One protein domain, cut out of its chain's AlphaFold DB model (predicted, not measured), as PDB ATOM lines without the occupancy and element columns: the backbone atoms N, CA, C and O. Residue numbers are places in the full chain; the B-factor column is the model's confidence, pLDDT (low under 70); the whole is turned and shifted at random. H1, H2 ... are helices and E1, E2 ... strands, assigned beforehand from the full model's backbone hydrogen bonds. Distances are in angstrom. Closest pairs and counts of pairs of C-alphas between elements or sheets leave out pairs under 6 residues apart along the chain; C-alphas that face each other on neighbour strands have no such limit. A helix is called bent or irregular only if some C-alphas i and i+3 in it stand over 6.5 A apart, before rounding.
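What this domain is: This is residues 152 to 296 of the 297 residues of the protein "PUB domain containing protein, putative" of Angomonas deanei (UniProt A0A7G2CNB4). A twisted antiparallel sheet of seven strands makes the body, with the arm H1b and the helix H2 packed on one face and the arm H1a beside the edge strand E1. Across the opposite face passes the unnamed stretch from residue 277 to 291, which ends in the short H3, and the loop of residues 247 to 257 between E5 and E6 forms one tip of the length. The printed part has 145 residues, with three named helices and seven named strands in the order H1 H2 E1 E2 E3 E4 E5 E6 E7 H3, and the class is mixed, helices and strands. The sheet is branched at E3, its neighbour pairs being E1 and E2, E2 and E3, E3 and E4, E3 and E5, E5 and E6, E6 and E7. The whole is compact, with a radius of gyration of the C-alphas of 15.3 A, and its spans of 50 by 33 by 27 A make it only just elongated.

Where its parts are: Find C-alpha 154 at (-6.472, -12.087, 28.440), where H1, residues 154 to 172, begins. By its hydrogen bonds it was assigned as one helix, but it is bent: C-alphas 162 and 165 are 7.4 A apart. Its arm H1a, residues 154 to 162, is 14.0 A long and irregular, with C-alphas 159 and 162 7.1 A apart; H1b, residues 165 to 172, measures 10.4 A. H2 follows over residues 175 to 182, 10.9 A. Then read E1, residues 184 to 191, 20.0 A; E2, residues 209 to 217, 26.0 A; and E3, residues 220 to 228, 25.9 A, which ends at C-alpha 228 (-1.116, 4.606, 21.927). E4, residues 235 to 238, 7.8 A, runs on into E5, residues 240 to 246, 19.7 A, at 46 degrees. E6 takes residues 258 to 266, 23.5 A, and E7 residues 272 to 276, 11.2 A. H3, residues 292 to 295, 5.5 A, ends at C-alpha 295 (-24.151, -2.975, 23.141).

How they stand to each other: Begin in the sheet at E3, where E2 lies on one side and E4 and E5 on the other side. The pairing is staggered: E4 is beside residues 226 to 228 and E5 beside residues 220 to 224. Look for N 222 and O 215, 2.8 A, in the hairpin of E2 and E3; N 236 and O 227, 2.8 A, in that of E3 and E4; and N 244 and O 221, 2.7 A, between E3 and E5. E1 and E2 form a meander with E3 and E4, each strand the antiparallel neighbour of the one before; N 210 and O 190 are 2.8 A apart. E5, E6 and E7 form a second meander, with N 241 and O 264 at 2.7 A and N 265 and O 274 at 2.8 A. H1a stands at the sheet's level, at a height of 1.7 A, and its closest C-alphas to E1 are Tyr 157 and Arg 190, 4.2 A. H1b stands about perpendicular to H1a, at 80 degrees. H1b is on the sheet at a height of 8.1 A, only just over E2, with 3 of its 8 C-alphas falling on that strand; it runs slantwise, at 54 degrees to E2 on the local plane. H2 is on the same face; its closest C-alphas to E2 are Cys 180 and Leu 215, 6.6 A. H1b and H2 touch only at the corner, closest at the C-alphas of Leu 172 and Arg 178, 4.4 A. H3 only grazes the sheet, with residues 292 to 295. Every O i to N i+4 pair is within hydrogen-bond range in H1b; the counts are 4 of 5 in H1a and 2 of 4 in H2, and H3 is too short for such a pair.

The domain as a whole: The two C-alphas farthest apart are those of Asp 231 and Gly 251, 50.2 A. The printed part has no cut. The long links are E1 to E2, E5 to E6 and E7 to H3; in the last, residues 280 to 281 pair antiparallel with residues 259 to 260 of E6. The mean pLDDT of the printed part is 85.7, and residues 195 to 201 and 296 are under 70.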
ATOM      1  N   PHE A 152      -7.243 -12.421  21.039       72.44
ATOM      2  CA  PHE A 152      -7.966 -11.935  22.215       72.44
ATOM      3  C   PHE A 152      -7.356 -12.525  23.487       72.44
ATOM      4  O   PHE A 152      -8.026 -13.212  24.255       72.44
ATOM      5  N   CYS A 153      -6.056 -12.298  23.676       80.56
ATOM      6  CA  CYS A 153      -5.320 -12.811  24.823       80.56
ATOM      7  C   CYS A 153      -5.658 -12.022  26.099       80.56
ATOM      8  O   CYS A 153      -5.432 -10.817  26.172       80.56
ATOM      9  N   GLU A 154      -6.161 -12.698  27.134       85.56
ATOM     10  CA  GLU A 154      -6.472 -12.087  28.440       85.56
ATOM     11  C   GLU A 154      -5.247 -11.444  29.111       85.56
ATOM     12  O   GLU A 154      -5.375 -10.467  29.850       85.56
ATOM     13  N   GLU A 155      -4.045 -11.959  28.844       87.38
ATOM     14  CA  GLU A 155      -2.800 -11.388  29.366       87.38
ATOM     15  C   GLU A 155      -2.556  -9.974  28.830       87.38
ATOM     16  O   GLU A 155      -2.123  -9.105  29.585       87.38
ATOM     17  N   ASP A 156      -2.925  -9.709  27.575       87.38
ATOM     18  CA  ASP A 156      -2.770  -8.394  26.953       87.38
ATOM     19  C   ASP A 156      -3.682  -7.349  27.604       87.38
ATOM     20  O   ASP A 156      -3.276  -6.201  27.812       87.38
ATOM     21  N   TYR A 157      -4.906  -7.748  27.964       90.00
ATOM     22  CA  TYR A 157      -5.845  -6.895  28.695       90.00
ATOM     23  C   TYR A 157      -5.346  -6.622  30.115       90.00
ATOM     24  O   TYR A 157      -5.302  -5.467  30.539       90.00
ATOM     25  N   ARG A 158      -4.896  -7.661  30.833       92.25
ATOM     26  CA  ARG A 158      -4.331  -7.517  32.186       92.25
ATOM     27  C   ARG A 158      -3.084  -6.639  32.203       92.25
ATOM     28  O   ARG A 158      -2.923  -5.839  33.117       92.25
ATOM     29  N   ALA A 159      -2.223  -6.757  31.195       90.25
ATOM     30  CA  ALA A 159      -1.009  -5.957  31.084       90.25
ATOM     31  C   ALA A 159      -1.293  -4.468  30.817       90.25
ATOM     32  O   ALA A 159      -0.502  -3.613  31.214       90.25
ATOM     33  N   ALA A 160      -2.411  -4.138  30.163       92.81
ATOM     34  CA  ALA A 160      -2.807  -2.752  29.908       92.81
ATOM     35  C   ALA A 160      -3.668  -2.132  31.015       92.81
ATOM     36  O   ALA A 160      -3.766  -0.906  31.073       92.81
ATOM     37  N   ASP A 161      -4.288  -2.937  31.881       93.44
ATOM     38  CA  ASP A 161      -5.215  -2.463  32.917       93.44
ATOM     39  C   ASP A 161      -4.628  -1.354  33.821       93.44
ATOM     40  O   ASP A 161      -5.295  -0.331  34.000       93.44
ATOM     41  N   PRO A 162      -3.355  -1.427  34.277       95.50
ATOM     42  CA  PRO A 162      -2.748  -0.349  35.065       95.50
ATOM     43  C   PRO A 162      -2.654   0.997  34.328       95.50
ATOM     44  O   PRO A 162      -2.596   2.048  34.961       95.50
ATOM     45  N   LEU A 163      -2.629   0.978  32.992       94.12
ATOM     46  CA  LEU A 163      -2.503   2.164  32.139       94.12
ATOM     47  C   LEU A 163      -3.854   2.649  31.609       94.12
ATOM     48  O   LEU A 163      -3.917   3.695  30.964       94.12
ATOM     49  N   LYS A 164      -4.946   1.930  31.892       94.62
ATOM     50  CA  LYS A 164      -6.275   2.193  31.336       94.62
ATOM     51  C   LYS A 164      -6.767   3.614  31.609       94.62
ATOM     52  O   LYS A 164      -7.329   4.251  30.721       94.62
ATOM     53  N   GLU A 165      -6.524   4.133  32.810       94.69
ATOM     54  CA  GLU A 165      -6.927   5.496  33.173       94.69
ATOM     55  C   GLU A 165      -6.037   6.563  32.520       94.69
ATOM     56  O   GLU A 165      -6.541   7.574  32.034       94.69
ATOM     57  N   THR A 166      -4.726   6.322  32.429       95.69
ATOM     58  CA  THR A 166      -3.800   7.196  31.687       95.69
ATOM     59  C   THR A 166      -4.220   7.291  30.226       95.69
ATOM     60  O   THR A 166      -4.369   8.384  29.690       95.69
ATOM     61  N   VAL A 167      -4.514   6.147  29.612       95.88
ATOM     62  CA  VAL A 167      -5.006   6.059  28.240       95.88
ATOM     63  C   VAL A 167      -6.326   6.806  28.071       95.88
ATOM     64  O   VAL A 167      -6.469   7.591  27.134       95.88
ATOM     65  N   ARG A 168      -7.286   6.604  28.981       95.06
ATOM     66  CA  ARG A 168      -8.569   7.318  28.964       95.06
ATOM     67  C   ARG A 168      -8.351   8.830  28.959       95.06
ATOM     68  O   ARG A 168      -8.925   9.521  28.119       95.06
ATOM     69  N   LYS A 169      -7.497   9.340  29.850       94.25
ATOM     70  CA  LYS A 169      -7.150  10.767  29.911       94.25
ATOM     71  C   LYS A 169      -6.492  11.246  28.622       94.25
ATOM     72  O   LYS A 169      -6.876  12.286  28.102       94.25
ATOM     73  N   THR A 170      -5.559  10.478  28.067       93.56
ATOM     74  CA  THR A 170      -4.913  10.788  26.785       93.56
ATOM     75  C   THR A 170      -5.932  10.913  25.652       93.56
ATOM     76  O   THR A 170      -5.905  11.895  24.911       93.56
ATOM     77  N   LEU A 171      -6.879   9.978  25.539       93.31
ATOM     78  CA  LEU A 171      -7.936  10.020  24.520       93.31
ATOM     79  C   LEU A 171      -8.874  11.219  24.715       93.31
ATOM     80  O   LEU A 171      -9.178  11.920  23.749       93.31
ATOM     81  N   LEU A 172      -9.280  11.500  25.959       92.31
ATOM     82  CA  LEU A 172     -10.097  12.672  26.298       92.31
ATOM     83  C   LEU A 172      -9.363  13.994  26.052       92.31
ATOM     84  O   LEU A 172     -10.006  14.982  25.730       92.31
ATOM     85  N   ASN A 173      -8.037  14.023  26.147       90.00
ATOM     86  CA  ASN A 173      -7.232  15.219  25.890       90.00
ATOM     87  C   ASN A 173      -6.798  15.353  24.422       90.00
ATOM     88  O   ASN A 173      -6.176  16.349  24.051       90.00
ATOM     89  N   THR A 174      -7.139  14.390  23.564       84.38
ATOM     90  CA  THR A 174      -6.788  14.427  22.141       84.38
ATOM     91  C   THR A 174      -7.964  14.960  21.323       84.38
ATOM     92  O   THR A 174      -8.959  14.270  21.133       84.38
ATOM     93  N   GLY A 175      -7.845  16.188  20.806       81.69
ATOM     94  CA  GLY A 175      -8.944  16.996  20.249       81.69
ATOM     95  C   GLY A 175     -10.040  16.245  19.472       81.69
ATOM     96  O   GLY A 175     -11.176  16.164  19.933       81.69
ATOM     97  N   ARG A 176      -9.737  15.695  18.288       78.38
ATOM     98  CA  ARG A 176     -10.751  15.034  17.437       78.38
ATOM     99  C   ARG A 176     -11.263  13.710  18.019       78.38
ATOM    100  O   ARG A 176     -12.397  13.328  17.743       78.38
ATOM    101  N   ILE A 177     -10.440  13.037  18.818       85.31
ATOM    102  CA  ILE A 177     -10.753  11.750  19.450       85.31
ATOM    103  C   ILE A 177     -11.680  11.953  20.647       85.31
ATOM    104  O   ILE A 177     -12.618  11.184  20.833       85.31
ATOM    105  N   ARG A 178     -11.482  13.040  21.399       85.12
ATOM    106  CA  ARG A 178     -12.307  13.427  22.546       85.12
ATOM    107  C   ARG A 178     -13.792  13.337  22.224       85.12
ATOM    108  O   ARG A 178     -14.533  12.731  22.980       85.12
ATOM    109  N   ASN A 179     -14.220  13.877  21.085       79.44
ATOM    110  CA  ASN A 179     -15.638  13.940  20.731       79.44
ATOM    111  C   ASN A 179     -16.265  12.560  20.496       79.44
ATOM    112  O   ASN A 179     -17.408  12.346  20.881       79.44
ATOM    113  N   CYS A 180     -15.545  11.626  19.867       81.62
ATOM    114  CA  CYS A 180     -16.069  10.276  19.660       81.62
ATOM    115  C   CYS A 180     -15.833   9.346  20.855       81.62
ATOM    116  O   CYS A 180     -16.433   8.275  20.901       81.62
ATOM    117  N   PHE A 181     -14.972   9.733  21.797       86.88
ATOM    118  CA  PHE A 181     -14.669   8.967  23.001       86.88
ATOM    119  C   PHE A 181     -15.481   9.399  24.229       86.88
ATOM    120  O   PHE A 181     -15.758   8.576  25.091       86.88
ATOM    121  N   PHE A 182     -15.883  10.668  24.322       85.00
ATOM    122  CA  PHE A 182     -16.593  11.208  25.487       85.00
ATOM    123  C   PHE A 182     -17.901  10.457  25.782       85.00
ATOM    124  O   PHE A 182     -18.166  10.115  26.929       85.00
ATOM    125  N   ASP A 183     -18.663  10.137  24.736       82.56
ATOM    126  CA  ASP A 183     -19.917   9.378  24.818       82.56
ATOM    127  C   ASP A 183     -19.704   7.867  24.589       82.56
ATOM    128  O   ASP A 183     -20.615   7.155  24.156       82.56
ATOM    129  N   ALA A 184     -18.488   7.361  24.827       87.75
ATOM    130  CA  ALA A 184     -18.197   5.943  24.674       87.75
ATOM    131  C   ALA A 184     -19.056   5.100  25.629       87.75
ATOM    132  O   ALA A 184     -19.041   5.296  26.845       87.75
ATOM    133  N   CYS A 185     -19.789   4.132  25.078       84.25
ATOM    134  CA  CYS A 185     -20.638   3.229  25.857       84.25
ATOM    135  C   CYS A 185     -19.807   2.183  26.610       84.25
ATOM    136  O   CYS A 185     -20.170   1.735  27.695       84.25
ATOM    137  N   ASP A 186     -18.674   1.801  26.034       89.38
ATOM    138  CA  ASP A 186     -17.702   0.893  26.612       89.38
ATOM    139  C   ASP A 186     -16.285   1.321  26.230       89.38
ATOM    140  O   ASP A 186     -16.060   2.113  25.318       89.38
ATOM    141  N   PHE A 187     -15.304   0.813  26.969       93.00
ATOM    142  CA  PHE A 187     -13.909   1.151  26.743       93.00
ATOM    143  C   PHE A 187     -12.997   0.028  27.228       93.00
ATOM    144  O   PHE A 187     -13.014  -0.366  28.406       93.00
ATOM    145  N   THR A 188     -12.175  -0.467  26.311       92.25
ATOM    146  CA  THR A 188     -11.197  -1.520  26.562       92.25
ATOM    147  C   THR A 188      -9.814  -1.101  26.084       92.25
ATOM    148  O   THR A 188      -9.657  -0.322  25.144       92.25
ATOM    149  N   THR A 189      -8.802  -1.611  26.776       94.25
ATOM    150  CA  THR A 189      -7.389  -1.390  26.474       94.25
ATOM    151  C   THR A 189      -6.661  -2.711  26.564       94.25
ATOM    152  O   THR A 189      -6.972  -3.520  27.440       94.25
ATOM    153  N   ARG A 190      -5.669  -2.907  25.704       91.44
ATOM    154  CA  ARG A 190      -4.797  -4.079  25.740       91.44
ATOM    155  C   ARG A 190      -3.421  -3.759  25.181       91.44
ATOM    156  O   ARG A 190      -3.277  -2.848  24.369       91.44
ATOM    157  N   LYS A 191      -2.412  -4.507  25.609       90.69
ATOM    158  CA  LYS A 191      -1.081  -4.469  25.001       90.69
ATOM    159  C   LYS A 191      -1.085  -5.248  23.685       90.69
ATOM    160  O   LYS A 191      -1.848  -6.187  23.524       90.69
ATOM    161  N   MET A 192      -0.226  -4.873  22.749       85.75
ATOM    162  CA  MET A 192      -0.118  -5.531  21.441       85.75
ATOM    163  C   MET A 192       0.914  -6.675  21.421       85.75
ATOM    164  O   MET A 192       1.507  -6.953  20.376       85.75
ATOM    165  N   ILE A 193       1.157  -7.336  22.561       83.12
ATOM    166  CA  ILE A 193       2.235  -8.333  22.715       83.12
ATOM    167  C   ILE A 193       1.992  -9.525  21.786       83.12
ATOM    168  O   ILE A 193       2.917  -9.982  21.113       83.12
ATOM    169  N   HIS A 194       0.741  -9.979  21.701       79.06
ATOM    170  CA  HIS A 194       0.330 -11.095  20.849       79.06
ATOM    171  C   HIS A 194      -0.235 -10.643  19.491       79.06
ATOM    172  O   HIS A 194      -0.838 -11.437  18.767       79.06
ATOM    173  N   GLY A 195       0.020  -9.385  19.115       67.06
ATOM    174  CA  GLY A 195      -0.405  -8.779  17.857       67.06
ATOM    175  C   GLY A 195      -1.652  -7.903  17.979       67.06
ATOM    176  O   GLY A 195      -2.281  -7.792  19.029       67.06
ATOM    177  N   CYS A 196      -1.995  -7.243  16.877       65.94
ATOM    178  CA  CYS A 196      -3.246  -6.504  16.735       65.94
ATOM    179  C   CYS A 196      -4.368  -7.440  16.279       65.94
ATOM    180  O   CYS A 196      -4.132  -8.368  15.511       65.94
ATOM    181  N   VAL A 197      -5.617  -7.119  16.629       56.66
ATOM    182  CA  VAL A 197      -6.793  -7.791  16.026       56.66
ATOM    183  C   VAL A 197      -6.970  -7.387  14.564       56.66
ATOM    184  O   VAL A 197      -7.583  -8.115  13.789       56.66
ATOM    185  N   TYR A 198      -6.404  -6.249  14.170       65.94
ATOM    186  CA  TYR A 198      -6.424  -5.760  12.800       65.94
ATOM    187  C   TYR A 198      -5.012  -5.551  12.264       65.94
ATOM    188  O   TYR A 198      -4.083  -5.277  13.012       65.94
ATOM    189  N   GLU A 199      -4.839  -5.630  10.951       59.25
ATOM    190  CA  GLU A 199      -3.536  -5.386  10.343       59.25
ATOM    191  C   GLU A 199      -3.170  -3.895  10.455       59.25
ATOM    192  O   GLU A 199      -3.719  -3.028   9.768       59.25
ATOM    193  N   CYS A 200      -2.265  -3.573  11.381       69.62
ATOM    194  CA  CYS A 200      -1.766  -2.220  11.561       69.62
ATOM    195  C   CYS A 200      -0.743  -1.872  10.473       69.62
ATOM    196  O   CYS A 200       0.436  -2.202  10.583       69.62
ATOM    197  N   GLY A 201      -1.169  -1.140   9.443       65.31
ATOM    198  CA  GLY A 201      -0.287  -0.691   8.356       65.31
ATOM    199  C   GLY A 201       0.703   0.429   8.722       65.31
ATOM    200  O   GLY A 201       1.401   0.923   7.843       65.31
ATOM    201  N   GLN A 202       0.745   0.868   9.985       73.31
ATOM    202  CA  GLN A 202       1.529   2.025  10.454       73.31
ATOM    203  C   GLN A 202       2.800   1.625  11.231       73.31
ATOM    204  O   GLN A 202       3.517   2.491  11.723       73.31
ATOM    205  N   GLY A 203       3.099   0.325  11.344       70.62
ATOM    206  CA  GLY A 203       4.350  -0.156  11.943       70.62
ATOM    207  C   GLY A 203       4.435  -0.013  13.467       70.62
ATOM    208  O   GLY A 203       5.527   0.156  14.006       70.62
ATOM    209  N   CYS A 204       3.300  -0.067  14.172       79.75
ATOM    210  CA  CYS A 204       3.289  -0.047  15.636       79.75
ATOM    211  C   CYS A 204       4.064  -1.222  16.235       79.75
ATOM    212  O   CYS A 204       4.001  -2.350  15.742       79.75
ATOM    213  N   THR A 205       4.772  -0.957  17.331       79.44
ATOM    214  CA  THR A 205       5.505  -1.992  18.058       79.44
ATOM    215  C   THR A 205       4.543  -2.843  18.885       79.44
ATOM    216  O   THR A 205       3.458  -2.408  19.262       79.44
ATOM    217  N   HIS A 206       4.968  -4.054  19.238       81.81
ATOM    218  CA  HIS A 206       4.194  -4.967  20.089       81.81
ATOM    219  C   HIS A 206       4.019  -4.465  21.540       81.81
ATOM    220  O   HIS A 206       3.271  -5.049  22.315       81.81
ATOM    221  N   GLN A 207       4.692  -3.376  21.926       84.06
ATOM    222  CA  GLN A 207       4.571  -2.758  23.252       84.06
ATOM    223  C   GLN A 207       3.505  -1.652  23.310       84.06
ATOM    224  O   GLN A 207       3.137  -1.188  24.398       84.06
ATOM    225  N   CYS A 208       2.995  -1.232  22.148       90.56
ATOM    226  CA  CYS A 208       1.918  -0.259  22.045       90.56
ATOM    227  C   CYS A 208       0.649  -0.746  22.755       90.56
ATOM    228  O   CYS A 208       0.410  -1.947  22.924       90.56
ATOM    229  N   ILE A 209      -0.165   0.222  23.169       93.56
ATOM    230  CA  ILE A 209      -1.488  -0.036  23.720       93.56
ATOM    231  C   ILE A 209      -2.508   0.176  22.613       93.56
ATOM    232  O   ILE A 209      -2.542   1.225  21.969       93.56
ATOM    233  N   GLU A 210      -3.362  -0.816  22.424       92.19
ATOM    234  CA  GLU A 210      -4.539  -0.715  21.589       92.19
ATOM    235  C   GLU A 210      -5.733  -0.350  22.474       92.19
ATOM    236  O   GLU A 210      -6.065  -1.058  23.429       92.19
ATOM    237  N   ALA A 211      -6.351   0.789  22.177       94.75
ATOM    238  CA  ALA A 211      -7.534   1.289  22.855       94.75
ATOM    239  C   ALA A 211      -8.737   1.198  21.925       94.75
ATOM    240  O   ALA A 211      -8.681   1.664  20.788       94.75
ATOM    241  N   HIS A 212      -9.832   0.632  22.417       93.75
ATOM    242  CA  HIS A 212     -11.030   0.377  21.634       93.75
ATOM    243  C   HIS A 212     -12.284   0.760  22.421       93.75
ATOM    244  O   HIS A 212     -12.386   0.505  23.625       93.75
ATOM    245  N   TRP A 213     -13.237   1.380  21.733       94.69
ATOM    246  CA  TRP A 213     -14.504   1.815  22.308       94.69
ATOM    247  C   TRP A 213     -15.608   1.846  21.256       94.69
ATOM    248  O   TRP A 213     -15.338   1.955  20.051       94.69
ATOM    249  N   HIS A 214     -16.853   1.801  21.721       93.19
ATOM    250  CA  HIS A 214     -18.028   2.011  20.890       93.19
ATOM    251  C   HIS A 214     -18.729   3.315  21.229       93.19
ATOM    252  O   HIS A 214     -18.869   3.691  22.389       93.19
ATOM    253  N   LEU A 215     -19.239   3.964  20.190       92.06
ATOM    254  CA  LEU A 215     -20.141   5.100  20.287       92.06
ATOM    255  C   LEU A 215     -21.466   4.729  19.636       92.06
ATOM    256  O   LEU A 215     -21.495   4.315  18.475       92.06
ATOM    257  N   ILE A 216     -22.569   4.936  20.345       88.81
ATOM    258  CA  ILE A 216     -23.906   4.665  19.820       88.81
ATOM    259  C   ILE A 216     -24.609   5.990  19.558       88.81
ATOM    260  O   ILE A 216     -24.839   6.795  20.454       88.81
ATOM    261  N   THR A 217     -24.968   6.216  18.297       83.25
ATOM    262  CA  THR A 217     -25.669   7.419  17.843       83.25
ATOM    263  C   THR A 217     -26.984   7.033  17.179       83.25
ATOM    264  O   THR A 217     -27.025   6.537  16.052       83.25
ATOM    265  N   ARG A 218     -28.101   7.277  17.874       81.25
ATOM    266  CA  ARG A 218     -29.447   6.869  17.433       81.25
ATOM    267  C   ARG A 218     -29.511   5.357  17.162       81.25
ATOM    268  O   ARG A 218     -29.608   4.585  18.102       81.25
ATOM    269  N   ASN A 219     -29.417   4.955  15.893       79.06
ATOM    270  CA  ASN A 219     -29.514   3.568  15.423       79.06
ATOM    271  C   ASN A 219     -28.214   3.076  14.761       79.06
ATOM    272  O   ASN A 219     -28.217   2.049  14.080       79.06
ATOM    273  N   ILE A 220     -27.133   3.849  14.887       88.81
ATOM    274  CA  ILE A 220     -25.828   3.548  14.315       88.81
ATOM    275  C   ILE A 220     -24.828   3.400  15.450       88.81
ATOM    276  O   ILE A 220     -24.730   4.267  16.316       88.81
ATOM    277  N   MET A 221     -24.061   2.322  15.409       92.06
ATOM    278  CA  MET A 221     -22.943   2.097  16.308       92.06
ATOM    279  C   MET A 221     -21.646   2.286  15.542       92.06
ATOM    280  O   MET A 221     -21.485   1.736  14.459       92.06
ATOM    281  N   TYR A 222     -20.713   3.027  16.112       93.31
ATOM    282  CA  TYR A 222     -19.367   3.167  15.587       93.31
ATOM    283  C   TYR A 222     -18.401   2.472  16.535       93.31
ATOM    284  O   TYR A 222     -18.415   2.756  17.729       93.31
ATOM    285  N   SER A 223     -17.566   1.578  16.016       93.56
ATOM    286  CA  SER A 223     -16.396   1.086  16.742       93.56
ATOM    287  C   SER A 223     -15.170   1.875  16.328       93.56
ATOM    288  O   SER A 223     -14.847   1.933  15.137       93.56
ATOM    289  N   TYR A 224     -14.461   2.398  17.314       93.56
ATOM    290  CA  TYR A 224     -13.213   3.115  17.130       93.56
ATOM    291  C   TYR A 224     -12.047   2.317  17.684       93.56
ATOM    292  O   TYR A 224     -12.208   1.482  18.578       93.56
ATOM    293  N   ILE A 225     -10.864   2.612  17.162       91.88
ATOM    294  CA  ILE A 225      -9.618   2.065  17.666       91.88
ATOM    295  C   ILE A 225      -8.514   3.113  17.566       91.88
ATOM    296  O   ILE A 225      -8.433   3.864  16.587       91.88
ATOM    297  N   ALA A 226      -7.659   3.159  18.577       93.00
ATOM    298  CA  ALA A 226      -6.489   4.015  18.617       93.00
ATOM    299  C   ALA A 226      -5.279   3.213  19.086       93.00
ATOM    300  O   ALA A 226      -5.382   2.378  19.986       93.00
ATOM    301  N   HIS A 227      -4.129   3.498  18.486       92.00
ATOM    302  CA  HIS A 227      -2.845   3.017  18.968       92.00
ATOM    303  C   HIS A 227      -2.159   4.100  19.765       92.00
ATOM    304  O   HIS A 227      -2.119   5.261  19.360       92.00
ATOM    305  N   ILE A 228      -1.636   3.706  20.912       94.38
ATOM    306  CA  ILE A 228      -1.116   4.606  21.927       94.38
ATOM    307  C   ILE A 228       0.275   4.120  22.309       94.38
ATOM    308  O   ILE A 228       0.590   2.926  22.219       94.38
ATOM    309  N   SER A 229       1.130   5.064  22.686       94.56
ATOM    310  CA  SER A 229       2.462   4.791  23.202       94.56
ATOM    311  C   SER A 229       2.431   3.785  24.356       94.56
ATOM    312  O   SER A 229       1.418   3.588  25.028       94.56
ATOM    313  N   GLU A 230       3.566   3.127  24.578       93.94
ATOM    314  CA  GLU A 230       3.716   2.066  25.577       93.94
ATOM    315  C   GLU A 230       3.336   2.505  27.002       93.94
ATOM    316  O   GLU A 230       2.814   1.698  27.770       93.94
ATOM    317  N   ASP A 231       3.568   3.776  27.324       93.19
ATOM    318  CA  ASP A 231       3.264   4.435  28.597       93.19
ATOM    319  C   ASP A 231       1.841   5.030  28.662       93.19
ATOM    320  O   ASP A 231       1.422   5.535  29.702       93.19
ATOM    321  N   GLY A 232       1.081   4.976  27.564       93.06
ATOM    322  CA  GLY A 232      -0.295   5.461  27.490       93.06
ATOM    323  C   GLY A 232      -0.454   6.976  27.328       93.06
ATOM    324  O   GLY A 232      -1.587   7.454  27.358       93.06
ATOM    325  N   THR A 233       0.629   7.745  27.168       93.94
ATOM    326  CA  THR A 233       0.601   9.223  27.221       93.94
ATOM    327  C   THR A 233       0.388   9.906  25.871       93.94
ATOM    328  O   THR A 233       0.064  11.094  25.826       93.94
ATOM    329  N   LYS A 234       0.548   9.181  24.758       93.19
ATOM    330  CA  LYS A 234       0.490   9.753  23.412       93.19
ATOM    331  C   LYS A 234      -0.273   8.855  22.447       93.19
ATOM    332  O   LYS A 234       0.070   7.687  22.279       93.19
ATOM    333  N   VAL A 235      -1.257   9.422  21.749       92.88
ATOM    334  CA  VAL A 235      -1.870   8.763  20.587       92.88
ATOM    335  C   VAL A 235      -0.862   8.752  19.436       92.88
ATOM    336  O   VAL A 235      -0.214   9.758  19.156       92.88
ATOM    337  N   LEU A 236      -0.670   7.580  18.837       90.62
ATOM    338  CA  LEU A 236       0.236   7.367  17.710       90.62
ATOM    339  C   LEU A 236      -0.504   7.512  16.384       90.62
ATOM    340  O   LEU A 236       0.003   8.149  15.465       90.62
ATOM    341  N   HIS A 237      -1.666   6.865  16.279       86.81
ATOM    342  CA  HIS A 237      -2.596   7.033  15.171       86.81
ATOM    343  C   HIS A 237      -3.964   6.422  15.504       86.81
ATOM    344  O   HIS A 237      -4.123   5.608  16.420       86.81
ATOM    345  N   LEU A 238      -4.950   6.774  14.683       89.00
ATOM    346  CA  LEU A 238      -6.251   6.116  14.638       89.00
ATOM    347  C   LEU A 238      -6.221   4.936  13.665       89.00
ATOM    348  O   LEU A 238      -5.569   4.991  12.614       89.00
ATOM    349  N   GLY A 239      -6.916   3.857  14.014       86.81
ATOM    350  CA  GLY A 239      -7.197   2.781  13.066       86.81
ATOM    351  C   GLY A 239      -8.485   3.039  12.287       86.81
ATOM    352  O   GLY A 239      -8.971   4.169  12.188       86.81
ATOM    353  N   THR A 240      -9.031   1.979  11.702       87.19
ATOM    354  CA  THR A 240     -10.270   2.058  10.924       87.19
ATOM    355  C   THR A 240     -11.477   2.202  11.855       87.19
ATOM    356  O   THR A 240     -11.741   1.392  12.725       87.19
ATOM    357  N   GLU A 241     -12.263   3.243  11.673       91.69
ATOM    358  CA  GLU A 241     -13.598   3.376  12.242       91.69
ATOM    359  C   GLU A 241     -14.559   2.467  11.459       91.69
ATOM    360  O   GLU A 241     -14.706   2.622  10.242       91.69
ATOM    361  N   PHE A 242     -15.237   1.539  12.139       92.00
ATOM    362  CA  PHE A 242     -16.317   0.757  11.524       92.00
ATOM    363  C   PHE A 242     -17.679   1.246  11.997       92.00
ATOM    364  O   PHE A 242     -17.914   1.395  13.194       92.00
ATOM    365  N   GLY A 243     -18.581   1.467  11.043       93.38
ATOM    366  CA  GLY A 243     -19.976   1.802  11.287       93.38
ATOM    367  C   GLY A 243     -20.869   0.578  11.123       93.38
ATOM    368  O   GLY A 243     -20.833  -0.096  10.088       93.38
ATOM    369  N   TYR A 244     -21.716   0.341  12.118       92.25
ATOM    370  CA  TYR A 244     -22.708  -0.721  12.145       92.25
ATOM    371  C   TYR A 244     -24.125  -0.165  12.210       92.25
ATOM    372  O   TYR A 244     -24.413   0.752  12.980       92.25
ATOM    373  N   GLN A 245     -25.032  -0.752  11.436       91.25
ATOM    374  CA  GLN A 245     -26.441  -0.374  11.432       91.25
ATOM    375  C   GLN A 245     -27.325  -1.614  11.346       91.25
ATOM    376  O   GLN A 245     -27.091  -2.503  10.527       91.25
ATOM    377  N   TYR A 246     -28.365  -1.669  12.175       87.56
ATOM    378  CA  TYR A 246     -29.384  -2.704  12.055       87.56
ATOM    379  C   TYR A 246     -30.299  -2.417  10.862       87.56
ATOM    380  O   TYR A 246     -30.925  -1.357  10.791       87.56
ATOM    381  N   ASN A 247     -30.393  -3.362   9.928       83.38
ATOM    382  CA  ASN A 247     -31.245  -3.215   8.760       83.38
ATOM    383  C   ASN A 247     -32.659  -3.742   9.037       83.38
ATOM    384  O   ASN A 247     -32.906  -4.949   9.043       83.38
ATOM    385  N   SER A 248     -33.607  -2.825   9.213       84.19
ATOM    386  CA  SER A 248     -35.026  -3.128   9.418       84.19
ATOM    387  C   SER A 248     -35.882  -2.999   8.153       84.19
ATOM    388  O   SER A 248     -37.099  -3.134   8.246       84.19
ATOM    389  N   THR A 249     -35.289  -2.768   6.975       81.12
ATOM    390  CA  THR A 249     -36.039  -2.501   5.735       81.12
ATOM    391  C   THR A 249     -36.447  -3.808   5.044       81.12
ATOM    392  O   THR A 249     -35.569  -4.520   4.538       81.12
ATOM    393  N   PRO A 250     -37.747  -4.158   4.977       83.88
ATOM    394  CA  PRO A 250     -38.194  -5.381   4.315       83.88
ATOM    395  C   PRO A 250     -37.803  -5.402   2.832       83.88
ATOM    396  O   PRO A 250     -37.810  -4.368   2.168       83.88
ATOM    397  N   GLY A 251     -37.467  -6.581   2.307       80.88
ATOM    398  CA  GLY A 251     -37.115  -6.764   0.891       80.88
ATOM    399  C   GLY A 251     -35.692  -6.342   0.505       80.88
ATOM    400  O   GLY A 251     -35.304  -6.524  -0.645       80.88
ATOM    401  N   THR A 252     -34.892  -5.829   1.443       78.88
ATOM    402  CA  THR A 252     -33.473  -5.523   1.203       78.88
ATOM    403  C   THR A 252     -32.566  -6.726   1.503       78.88
ATOM    404  O   THR A 252     -32.900  -7.560   2.358       78.88
ATOM    405  N   PRO A 253     -31.391  -6.833   0.849       76.88
ATOM    406  CA  PRO A 253     -30.358  -7.774   1.266       76.88
ATOM    407  C   PRO A 253     -30.020  -7.577   2.749       76.88
ATOM    408  O   PRO A 253     -29.911  -6.450   3.226       76.88
ATOM    409  N   ASN A 254     -29.845  -8.680   3.484       79.56
ATOM    410  CA  ASN A 254     -29.540  -8.670   4.921       79.56
ATOM    411  C   ASN A 254     -30.630  -8.043   5.820       79.56
ATOM    412  O   ASN A 254     -30.318  -7.530   6.894       79.56
ATOM    413  N   PHE A 255     -31.907  -8.112   5.421       81.56
ATOM    414  CA  PHE A 255     -33.041  -7.774   6.292       81.56
ATOM    415  C   PHE A 255     -32.939  -8.468   7.663       81.56
ATOM    416  O   PHE A 255     -32.630  -9.659   7.744       81.56
ATOM    417  N   ARG A 256     -33.219  -7.713   8.733       83.12
ATOM    418  CA  ARG A 256     -33.110  -8.107  10.149       83.12
ATOM    419  C   ARG A 256     -31.701  -8.472  10.622       83.12
ATOM    420  O   ARG A 256     -31.559  -9.080  11.683       83.12
ATOM    421  N   LYS A 257     -30.662  -8.099   9.874       86.00
ATOM    422  CA  LYS A 257     -29.262  -8.289  10.272       86.00
ATOM    423  C   LYS A 257     -28.594  -6.943  10.537       86.00
ATOM    424  O   LYS A 257     -28.954  -5.928   9.939       86.00
ATOM    425  N   THR A 258     -27.590  -6.951  11.407       87.88
ATOM    426  CA  THR A 258     -26.676  -5.817  11.563       87.88
ATOM    427  C   THR A 258     -25.654  -5.835  10.432       87.88
ATOM    428  O   THR A 258     -25.089  -6.877  10.102       87.88
ATOM    429  N   LEU A 259     -25.450  -4.684   9.804       90.81
ATOM    430  CA  LEU A 259     -24.543  -4.485   8.684       90.81
ATOM    431  C   LEU A 259     -23.342  -3.663   9.124       90.81
ATOM    432  O   LEU A 259     -23.535  -2.618   9.734       90.81
ATOM    433  N   CYS A 260     -22.135  -4.073   8.739       90.00
ATOM    434  CA  CYS A 260     -20.991  -3.171   8.651       90.00
ATOM    435  C   CYS A 260     -21.135  -2.372   7.348       90.00
ATOM    436  O   CYS A 260     -20.864  -2.887   6.259       90.00
ATOM    437  N   PHE A 261     -21.653  -1.147   7.449       89.56
ATOM    438  CA  PHE A 261     -21.987  -0.306   6.290       89.56
ATOM    439  C   PHE A 261     -20.868   0.680   5.929       89.56
ATOM    440  O   PHE A 261     -20.867   1.240   4.833       89.56
ATOM    441  N   SER A 262     -19.921   0.909   6.842       92.19
ATOM    442  CA  SER A 262     -18.816   1.845   6.651       92.19
ATOM    443  C   SER A 262     -17.546   1.318   7.300       92.19
ATOM    444  O   SER A 262     -17.583   0.851   8.436       92.19
ATOM    445  N   ALA A 263     -16.427   1.447   6.594       89.88
ATOM    446  CA  ALA A 263     -15.078   1.269   7.113       89.88
ATOM    447  C   ALA A 263     -14.250   2.486   6.689       89.88
ATOM    448  O   ALA A 263     -14.045   2.725   5.499       89.88
ATOM    449  N   LYS A 264     -13.830   3.303   7.650       90.00
ATOM    450  CA  LYS A 264     -13.282   4.638   7.403       90.00
ATOM    451  C   LYS A 264     -12.012   4.851   8.206       90.00
ATOM    452  O   LYS A 264     -12.019   4.687   9.412       90.00
ATOM    453  N   GLN A 265     -10.938   5.296   7.574       84.38
ATOM    454  CA  GLN A 265      -9.716   5.689   8.268       84.38
ATOM    455  C   GLN A 265      -9.487   7.184   8.098       84.38
ATOM    456  O   GLN A 265      -9.564   7.715   6.986       84.38
ATOM    457  N   VAL A 266      -9.191   7.859   9.203       83.44
ATOM    458  CA  VAL A 266      -8.866   9.287   9.232       83.44
ATOM    459  C   VAL A 266      -7.524   9.502   9.908       83.44
ATOM    460  O   VAL A 266      -7.147   8.754  10.807       83.44
ATOM    461  N   THR A 267      -6.804  10.535   9.485       76.50
ATOM    462  CA  THR A 267      -5.624  11.013  10.208       76.50
ATOM    463  C   THR A 267      -6.033  11.689  11.518       76.50
ATOM    464  O   THR A 267      -7.194  12.058  11.708       76.50
ATOM    465  N   GLU A 268      -5.064  11.943  12.402       70.44
ATOM    466  CA  GLU A 268      -5.286  12.756  13.609       70.44
ATOM    467  C   GLU A 268      -5.751  14.182  13.273       70.44
ATOM    468  O   GLU A 268      -6.654  14.713  13.921       70.44
ATOM    469  N   SER A 269      -5.216  14.770  12.192       74.19
ATOM    470  CA  SER A 269      -5.674  16.053  11.636       74.19
ATOM    471  C   SER A 269      -7.069  15.978  11.011       74.19
ATOM    472  O   SER A 269      -7.675  17.003  10.701       74.19
ATOM    473  N   GLY A 270      -7.601  14.767  10.841       72.38
ATOM    474  CA  GLY A 270      -8.957  14.541  10.394       72.38
ATOM    475  C   GLY A 270      -9.161  14.427   8.892       72.38
ATOM    476  O   GLY A 270     -10.313  14.379   8.445       72.38
ATOM    477  N   ALA A 271      -8.071  14.369   8.130       79.19
ATOM    478  CA  ALA A 271      -8.107  14.071   6.712       79.19
ATOM    479  C   ALA A 271      -8.556  12.621   6.502       79.19
ATOM    480  O   ALA A 271      -8.152  11.714   7.231       79.19
ATOM    481  N   LEU A 272      -9.411  12.407   5.506       81.00
ATOM    482  CA  LEU A 272      -9.855  11.073   5.128       81.00
ATOM    483  C   LEU A 272      -8.720  10.350   4.395       81.00
ATOM    484  O   LEU A 272      -8.263  10.821   3.358       81.00
ATOM    485  N   VAL A 273      -8.284   9.211   4.932       83.12
ATOM    486  CA  VAL A 273      -7.257   8.353   4.317       83.12
ATOM    487  C   VAL A 273      -7.914   7.276   3.463       83.12
ATOM    488  O   VAL A 273      -7.490   7.019   2.341       83.12
ATOM    489  N   LYS A 274      -8.964   6.646   3.998       82.12
ATOM    490  CA  LYS A 274      -9.651   5.521   3.364       82.12
ATOM    491  C   LYS A 274     -11.134   5.532   3.721       82.12
ATOM    492  O   LYS A 274     -11.484   5.839   4.859       82.12
ATOM    493  N   MET A 275     -11.995   5.177   2.770       88.88
ATOM    494  CA  MET A 275     -13.425   4.971   3.000       88.88
ATOM    495  C   MET A 275     -13.937   3.839   2.116       88.88
ATOM    496  O   MET A 275     -13.748   3.857   0.904       88.88
ATOM    497  N   GLU A 276     -14.588   2.865   2.735       85.25
ATOM    498  CA  GLU A 276     -15.223   1.727   2.081       85.25
ATOM    499  C   GLU A 276     -16.642   1.547   2.621       85.25
ATOM    500  O   GLU A 276     -16.948   1.913   3.759       85.25
ATOM    501  N   HIS A 277     -17.497   0.920   1.811       88.81
ATOM    502  CA  HIS A 277     -18.870   0.565   2.171       88.81
ATOM    503  C   HIS A 277     -19.079  -0.945   2.040       88.81
ATOM    504  O   HIS A 277     -19.653  -1.396   1.047       88.81
ATOM    505  N   PRO A 278     -18.599  -1.750   3.010       84.19
ATOM    506  CA  PRO A 278     -18.585  -3.204   2.871       84.19
ATOM    507  C   PRO A 278     -19.983  -3.805   2.704       84.19
ATOM    508  O   PRO A 278     -20.142  -4.813   2.022       84.19
ATOM    509  N   ASN A 279     -20.992  -3.204   3.349       82.94
ATOM    510  CA  ASN A 279     -22.379  -3.678   3.378       82.94
ATOM    511  C   ASN A 279     -22.500  -5.173   3.727       82.94
ATOM    512  O   ASN A 279     -23.382  -5.886   3.239       82.94
ATOM    513  N   LYS A 280     -21.609  -5.651   4.605       86.00
ATOM    514  CA  LYS A 280     -21.518  -7.055   5.020       86.00
ATOM    515  C   LYS A 280     -22.300  -7.269   6.310       86.00
ATOM    516  O   LYS A 280     -22.156  -6.498   7.257       86.00
ATOM    517  N   ALA A 281     -23.110  -8.325   6.360       86.25
ATOM    518  CA  ALA A 281     -23.779  -8.719   7.593       86.25
ATOM    519  C   ALA A 281     -22.758  -9.210   8.624       86.25
ATOM    520  O   ALA A 281     -21.919 -10.058   8.317       86.25
ATOM    521  N   VAL A 282     -22.850  -8.689   9.845       86.12
ATOM    522  CA  VAL A 282     -21.966  -9.019  10.964       86.12
ATOM    523  C   VAL A 282     -22.779  -9.139  12.248       86.12
ATOM    524  O   VAL A 282     -23.761  -8.429  12.452       86.12
ATOM    525  N   THR A 283     -22.378 -10.058  13.121       85.31
ATOM    526  CA  THR A 283     -23.012 -10.266  14.434       85.31
ATOM    527  C   THR A 283     -22.190  -9.677  15.576       85.31
ATOM    528  O   THR A 283     -22.741  -9.320  16.617       85.31
ATOM    529  N   ASN A 284     -20.880  -9.548  15.369       86.88
ATOM    530  CA  ASN A 284     -19.909  -9.173  16.383       86.88
ATOM    531  C   ASN A 284     -19.113  -7.956  15.901       86.88
ATOM    532  O   ASN A 284     -18.916  -7.780  14.695       86.88
ATOM    533  N   CYS A 285     -18.651  -7.130  16.837       86.12
ATOM    534  CA  CYS A 285     -17.693  -6.073  16.542       86.12
ATOM    535  C   CYS A 285     -16.398  -6.689  16.002       86.12
ATOM    536  O   CYS A 285     -15.878  -7.653  16.565       86.12
ATOM    537  N   LEU A 286     -15.860  -6.105  14.931       84.00
ATOM    538  CA  LEU A 286     -14.642  -6.590  14.279       84.00
ATOM    539  C   LEU A 286     -13.386  -6.440  15.153       84.00
ATOM    540  O   LEU A 286     -12.414  -7.146  14.917       84.00
ATOM    541  N   TYR A 287     -13.410  -5.557  16.158       84.00
ATOM    542  CA  TYR A 287     -12.254  -5.276  17.016       84.00
ATOM    543  C   TYR A 287     -12.225  -6.032  18.332       84.00
ATOM    544  O   TYR A 287     -11.155  -6.444  18.752       84.00
ATOM    545  N   CYS A 288     -13.367  -6.199  18.995       83.62
ATOM    546  CA  CYS A 288     -13.434  -6.829  20.318       83.62
ATOM    547  C   CYS A 288     -14.229  -8.132  20.338       83.62
ATOM    548  O   CYS A 288     -14.369  -8.753  21.388       83.62
ATOM    549  N   ASN A 289     -14.805  -8.525  19.199       82.69
ATOM    550  CA  ASN A 289     -15.660  -9.698  19.055       82.69
ATOM    551  C   ASN A 289     -16.908  -9.709  19.970       82.69
ATOM    552  O   ASN A 289     -17.605 -10.723  20.050       82.69
ATOM    553  N   VAL A 290     -17.240  -8.590  20.626       84.69
ATOM    554  CA  VAL A 290     -18.475  -8.428  21.407       84.69
ATOM    555  C   VAL A 290     -19.679  -8.472  20.470       84.69
ATOM    556  O   VAL A 290     -19.650  -7.924  19.367       84.69
ATOM    557  N   VAL A 291     -20.752  -9.135  20.903       85.94
ATOM    558  CA  VAL A 291     -22.006  -9.227  20.146       85.94
ATOM    559  C   VAL A 291     -22.635  -7.837  20.044       85.94
ATOM    560  O   VAL A 291     -22.934  -7.211  21.053       85.94
ATOM    561  N   LEU A 292     -22.892  -7.349  18.829       84.00
ATOM    562  CA  LEU A 292     -23.342  -5.962  18.623       84.00
ATOM    563  C   LEU A 292     -24.689  -5.677  19.307       84.00
ATOM    564  O   LEU A 292     -24.909  -4.593  19.831       84.00
ATOM    565  N   ILE A 293     -25.584  -6.665  19.362       79.62
ATOM    566  CA  ILE A 293     -26.881  -6.515  20.039       79.62
ATOM    567  C   ILE A 293     -26.716  -6.232  21.536       79.62
ATOM    568  O   ILE A 293     -27.511  -5.474  22.081       79.62
ATOM    569  N   SER A 294     -25.690  -6.777  22.203       80.81
ATOM    570  CA  SER A 294     -25.504  -6.536  23.640       80.81
ATOM    571  C   SER A 294     -25.016  -5.128  23.964       80.81
ATOM    572  O   SER A 294     -25.028  -4.757  25.128       80.81
ATOM    573  N   LEU A 295     -24.567  -4.365  22.965       76.31
ATOM    574  CA  LEU A 295     -24.151  -2.975  23.141       76.31
ATOM    575  C   LEU A 295     -25.331  -2.000  23.005       76.31
ATOM    576  O   LEU A 295     -25.216  -0.860  23.422       76.31
ATOM    577  N   LEU A 296     -26.464  -2.428  22.434       66.12
ATOM    578  CA  LEU A 296     -27.646  -1.584  22.189       66.12
ATOM    579  C   LEU A 296     -28.650  -1.552  23.362       66.12
ATOM    580  O   LEU A 296     -29.726  -0.973  23.206       66.12
TER     581      LEU A 296